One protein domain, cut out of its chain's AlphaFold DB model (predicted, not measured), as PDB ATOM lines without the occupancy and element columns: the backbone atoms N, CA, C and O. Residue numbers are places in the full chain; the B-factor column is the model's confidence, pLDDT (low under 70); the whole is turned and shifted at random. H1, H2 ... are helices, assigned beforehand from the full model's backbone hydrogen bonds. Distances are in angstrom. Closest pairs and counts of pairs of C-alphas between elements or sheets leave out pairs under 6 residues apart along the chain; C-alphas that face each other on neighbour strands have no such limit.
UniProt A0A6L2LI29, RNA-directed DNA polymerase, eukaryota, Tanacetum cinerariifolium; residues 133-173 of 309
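What this domain is: This is residues 133 to 173 of the 309 residues of the protein "RNA-directed DNA polymerase, eukaryota" of Tanacetum cinerariifolium (UniProt A0A6L2LI29). The printed part is an open, strung-out row of three separate helices with no shared core: H1 near one end, the short H2 between, and H3 at the other end. The chain runs from one end of the long axis to the other, and the nearest approach between helices is that of H2 to H3. The printed part has 41 residues, with three named helices in the order H1, H2, H3 and no named strand, and the class is all helix. It is extended, with a radius of gyration of the C-alphas of 14.6 A, and its spans of 47 by 18 by 10 A only just make it a rod.

How they stand to each other: H1, residues 137 to 147, is apart from H2, residues 154 to 158. H2 is close to but not clearly touching H3, residues 162 to 173; their closest C-alphas, those of Ile 157 and Ile 163, are 6.4 A apart. H1 and H3 are apart. In H1, H2 and H3 every O i to N i+4 pair is within hydrogen-bond range.

Where its parts are: After residues 133 to 136, H1 begins with C-alpha 137 at (54.654, -82.194, -14.936) and measures 15.5 A from first to last C-alpha. H2 begins with C-alpha 154 at (75.885, -90.053, -5.195). H3, the longest helix with 12 residues, measures 16.5 A and ends with C-alpha 173 at (71.155, -105.023, 9.165).

The domain as a whole: The two C-alphas farthest apart, those of Ser 134 and Gln 172, are 47.0 A apart. The printed part has no cut. The link from H1 to H2 is short, with 6 residues, and that from H2 to H3 is tight, with 3. Residues 133 to 141, of which 137 to 141 belong to H1, stand free, and so do residues 164 to 173 of H3. The mean pLDDT of the printed part is 73.9, and residues 160 to 173 are under 70.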
ATOM      1  N   LYS A 133      53.261 -75.157 -19.482       87.88
ATOM      2  CA  LYS A 133      51.955 -75.849 -19.396       87.88
ATOM      3  C   LYS A 133      51.796 -76.998 -20.399       87.88
ATOM      4  O   LYS A 133      51.083 -77.949 -20.107       87.88
ATOM      5  N   SER A 134      52.448 -76.912 -21.558       90.44
ATOM      6  CA  SER A 134      52.427 -77.953 -22.596       90.44
ATOM      7  C   SER A 134      53.338 -79.146 -22.287       90.44
ATOM      8  O   SER A 134      53.239 -80.178 -22.944       90.44
ATOM      9  N   VAL A 135      54.222 -79.030 -21.292       88.81
ATOM     10  CA  VAL A 135      55.175 -80.077 -20.920       88.81
ATOM     11  C   VAL A 135      54.615 -80.892 -19.747       88.81
ATOM     12  O   VAL A 135      54.161 -80.307 -18.757       88.81
ATOM     13  N   PRO A 136      54.678 -82.239 -19.786       92.50
ATOM     14  CA  PRO A 136      54.249 -83.073 -18.668       92.50
ATOM     15  C   PRO A 136      54.938 -82.689 -17.352       92.50
ATOM     16  O   PRO A 136      56.152 -82.488 -17.299       92.50
ATOM     17  N   ILE A 137      54.182 -82.673 -16.250       88.06
ATOM     18  CA  ILE A 137      54.654 -82.194 -14.936       88.06
ATOM     19  C   ILE A 137      55.959 -82.854 -14.464       88.06
ATOM     20  O   ILE A 137      56.818 -82.198 -13.878       88.06
ATOM     21  N   LYS A 138      56.150 -84.146 -14.759       89.06
ATOM     22  CA  LYS A 138      57.361 -84.896 -14.391       89.06
ATOM     23  C   LYS A 138      58.618 -84.343 -15.070       89.06
ATOM     24  O   LYS A 138      59.669 -84.317 -14.438       89.06
ATOM     25  N   VAL A 139      58.501 -83.891 -16.318       89.88
ATOM     26  CA  VAL A 139      59.615 -83.321 -17.091       89.88
ATOM     27  C   VAL A 139      59.990 -81.955 -16.524       89.88
ATOM     28  O   VAL A 139      61.162 -81.719 -16.251       89.88
ATOM     29  N   ASN A 140      59.000 -81.108 -16.223       88.94
ATOM     30  CA  ASN A 140      59.258 -79.828 -15.561       88.94
ATOM     31  C   ASN A 140      59.932 -80.016 -14.181       88.94
ATOM     32  O   ASN A 140      60.893 -79.320 -13.862       88.94
ATOM     33  N   ILE A 141      59.494 -81.001 -13.381       88.44
ATOM     34  CA  ILE A 141      60.141 -81.338 -12.096       88.44
ATOM     35  C   ILE A 141      61.588 -81.809 -12.306       88.44
ATOM     36  O   ILE A 141      62.463 -81.459 -11.514       88.44
ATOM     37  N   MET A 142      61.849 -82.620 -13.336       87.75
ATOM     38  CA  MET A 142      63.197 -83.103 -13.645       87.75
ATOM     39  C   MET A 142      64.125 -81.947 -14.028       87.75
ATOM     40  O   MET A 142      65.206 -81.831 -13.455       87.75
ATOM     41  N   ALA A 143      63.679 -81.061 -14.922       86.56
ATOM     42  CA  ALA A 143      64.423 -79.869 -15.325       86.56
ATOM     43  C   ALA A 143      64.730 -78.958 -14.125       86.56
ATOM     44  O   ALA A 143      65.877 -78.567 -13.920       86.56
ATOM     45  N   TRP A 144      63.740 -78.711 -13.261       85.25
ATOM     46  CA  TRP A 144      63.934 -77.943 -12.030       85.25
ATOM     47  C   TRP A 144      64.977 -78.569 -11.090       85.25
ATOM     48  O   TRP A 144      65.818 -77.864 -10.526       85.25
ATOM     49  N   LYS A 145      64.963 -79.900 -10.933       84.50
ATOM     50  CA  LYS A 145      65.960 -80.614 -10.120       84.50
ATOM     51  C   LYS A 145      67.364 -80.541 -10.714       84.50
ATOM     52  O   LYS A 145      68.309 -80.492  -9.937       84.50
ATOM     53  N   ILE A 146      67.496 -80.560 -12.041       84.75
ATOM     54  CA  ILE A 146      68.784 -80.375 -12.727       84.75
ATOM     55  C   ILE A 146      69.311 -78.968 -12.448       84.75
ATOM     56  O   ILE A 146      70.420 -78.823 -11.945       84.75
ATOM     57  N   GLN A 147      68.487 -77.946 -12.689       81.69
ATOM     58  CA  GLN A 147      68.855 -76.545 -12.483       81.69
ATOM     59  C   GLN A 147      69.232 -76.233 -11.026       81.69
ATOM     60  O   GLN A 147      70.092 -75.399 -10.774       81.69
ATOM     61  N   SER A 148      68.604 -76.917 -10.067       74.50
ATOM     62  CA  SER A 148      68.860 -76.726  -8.633       74.50
ATOM     63  C   SER A 148      69.982 -77.618  -8.076       74.50
ATOM     64  O   SER A 148      70.078 -77.741  -6.856       74.50
ATOM     65  N   ASP A 149      70.745 -78.319  -8.930       79.25
ATOM     66  CA  ASP A 149      71.719 -79.359  -8.543       79.25
ATOM     67  C   ASP A 149      71.164 -80.310  -7.456       79.25
ATOM     68  O   ASP A 149      71.755 -80.592  -6.415       79.25
ATOM     69  N   ALA A 150      69.924 -80.756  -7.657       78.38
ATOM     70  CA  ALA A 150      69.137 -81.491  -6.670       78.38
ATOM     71  C   ALA A 150      68.772 -82.909  -7.126       78.38
ATOM     72  O   ALA A 150      67.962 -83.578  -6.467       78.38
ATOM     73  N   LEU A 151      69.354 -83.374  -8.237       85.31
ATOM     74  CA  LEU A 151      69.237 -84.758  -8.684       85.31
ATOM     75  C   LEU A 151      69.786 -85.721  -7.620       85.31
ATOM     76  O   LEU A 151      70.767 -85.391  -6.956       85.31
ATOM     77  N   PRO A 152      69.191 -86.917  -7.456       79.50
ATOM     78  CA  PRO A 152      69.630 -87.918  -6.484       79.50
ATOM     79  C   PRO A 152      70.892 -88.654  -6.970       79.50
ATOM     80  O   PRO A 152      70.898 -89.869  -7.137       79.50
ATOM     81  N   THR A 153      71.961 -87.911  -7.243       82.44
ATOM     82  CA  THR A 153      73.285 -88.453  -7.559       82.44
ATOM     83  C   THR A 153      74.018 -88.818  -6.267       82.44
ATOM     84  O   THR A 153      73.713 -88.281  -5.200       82.44
ATOM     85  N   ARG A 154      75.030 -89.695  -6.347       78.50
ATOM     86  CA  ARG A 154      75.885 -90.053  -5.195       78.50
ATOM     87  C   ARG A 154      76.394 -88.811  -4.452       78.50
ATOM     88  O   ARG A 154      76.321 -88.763  -3.230       78.50
ATOM     89  N   PHE A 155      76.850 -87.805  -5.196       75.69
ATOM     90  CA  PHE A 155      77.380 -86.552  -4.655       75.69
ATOM     91  C   PHE A 155      76.312 -85.699  -3.944       75.69
ATOM     92  O   PHE A 155      76.526 -85.196  -2.845       75.69
ATOM     93  N   ASN A 156      75.109 -85.581  -4.506       76.56
ATOM     94  CA  ASN A 156      74.044 -84.800  -3.868       76.56
ATOM     95  C   ASN A 156      73.407 -85.518  -2.677       76.56
ATOM     96  O   ASN A 156      72.911 -84.870  -1.755       76.56
ATOM     97  N   ILE A 157      73.439 -86.852  -2.663       76.56
ATOM     98  CA  ILE A 157      73.031 -87.647  -1.502       76.56
ATOM     99  C   ILE A 157      74.087 -87.532  -0.391       76.56
ATOM    100  O   ILE A 157      73.710 -87.386   0.773       76.56
ATOM    101  N   SER A 158      75.387 -87.513  -0.724       75.44
ATOM    102  CA  SER A 158      76.468 -87.339   0.260       75.44
ATOM    103  C   SER A 158      76.411 -85.978   0.944       75.44
ATOM    104  O   SER A 158      76.512 -85.909   2.162       75.44
ATOM    105  N   ARG A 159      76.138 -84.903   0.192       70.69
ATOM    106  CA  ARG A 159      75.966 -83.538   0.731       70.69
ATOM    107  C   ARG A 159      74.775 -83.370   1.682       70.69
ATOM    108  O   ARG A 159      74.666 -82.340   2.343       70.69
ATOM    109  N   ARG A 160      73.845 -84.328   1.717       66.44
ATOM    110  CA  ARG A 160      72.642 -84.288   2.565       66.44
ATOM    111  C   ARG A 160      72.777 -85.132   3.838       66.44
ATOM    112  O   ARG A 160      71.756 -85.387   4.466       66.44
ATOM    113  N   ASP A 161      73.982 -85.607   4.167       59.75
ATOM    114  CA  ASP A 161      74.293 -86.515   5.291       59.75
ATOM    115  C   ASP A 161      73.498 -87.839   5.300       59.75
ATOM    116  O   ASP A 161      73.633 -88.660   6.205       59.75
ATOM    117  N   MET A 162      72.722 -88.118   4.245       60.06
ATOM    118  CA  MET A 162      71.915 -89.335   4.124       60.06
ATOM    119  C   MET A 162      72.770 -90.588   3.927       60.06
ATOM    120  O   MET A 162      72.323 -91.685   4.249       60.06
ATOM    121  N   ILE A 163      73.995 -90.450   3.413       54.28
ATOM    122  CA  ILE A 163      74.885 -91.596   3.184       54.28
ATOM    123  C   ILE A 163      75.311 -92.244   4.501       54.28
ATOM    124  O   ILE A 163      75.280 -93.464   4.593       54.28
ATOM    125  N   LEU A 164      75.642 -91.461   5.533       57.53
ATOM    126  CA  LEU A 164      76.044 -91.999   6.837       57.53
ATOM    127  C   LEU A 164      74.894 -92.738   7.527       57.53
ATOM    128  O   LEU A 164      75.108 -93.814   8.076       57.53
ATOM    129  N   GLU A 165      73.670 -92.210   7.455       55.88
ATOM    130  CA  GLU A 165      72.499 -92.838   8.077       55.88
ATOM    131  C   GLU A 165      72.047 -94.104   7.327       55.88
ATOM    132  O   GLU A 165      71.680 -95.102   7.948       55.88
ATOM    133  N   LEU A 166      72.114 -94.097   5.989       59.72
ATOM    134  CA  LEU A 166      71.821 -95.271   5.160       59.72
ATOM    135  C   LEU A 166      72.899 -96.351   5.300       59.72
ATOM    136  O   LEU A 166      72.557 -97.527   5.407       59.72
ATOM    137  N   MET A 167      74.178 -95.968   5.364       56.47
ATOM    138  CA  MET A 167      75.272 -96.898   5.647       56.47
ATOM    139  C   MET A 167      75.145 -97.469   7.060       56.47
ATOM    140  O   MET A 167      75.200 -98.681   7.213       56.47
ATOM    141  N   ALA A 168      74.885 -96.649   8.083       54.47
ATOM    142  CA  ALA A 168      74.690 -97.126   9.454       54.47
ATOM    143  C   ALA A 168      73.515 -98.115   9.569       54.47
ATOM    144  O   ALA A 168      73.649 -99.145  10.226       54.47
ATOM    145  N   LYS A 169      72.393 -97.855   8.883       60.97
ATOM    146  CA  LYS A 169      71.256 -98.792   8.814       60.97
ATOM    147  C   LYS A 169      71.610-100.082   8.067       60.97
ATOM    148  O   LYS A 169      71.206-101.152   8.507       60.97
ATOM    149  N   ALA A 170      72.397-100.003   6.994       51.38
ATOM    150  CA  ALA A 170      72.877-101.181   6.271       51.38
ATOM    151  C   ALA A 170      73.862-102.022   7.109       51.38
ATOM    152  O   ALA A 170      73.751-103.244   7.144       51.38
ATOM    153  N   PHE A 171      74.771-101.383   7.851       48.25
ATOM    154  CA  PHE A 171      75.699-102.062   8.762       48.25
ATOM    155  C   PHE A 171      74.978-102.722   9.947       48.25
ATOM    156  O   PHE A 171      75.322-103.840  10.321       48.25
ATOM    157  N   GLN A 172      73.941-102.088  10.507       51.00
ATOM    158  CA  GLN A 172      73.122-102.711  11.555       51.00
ATOM    159  C   GLN A 172      72.303-103.909  11.040       51.00
ATOM    160  O   GLN A 172      72.144-104.890  11.765       51.00
ATOM    161  N   LEU A 173      71.840-103.882   9.783       47.25
ATOM    162  CA  LEU A 173      71.155-105.023   9.165       47.25
ATOM    163  C   LEU A 173      72.092-106.236   8.990       47.25
ATOM    164  O   LEU A 173      71.681-107.374   9.197       47.25
TER     165      LEU A 173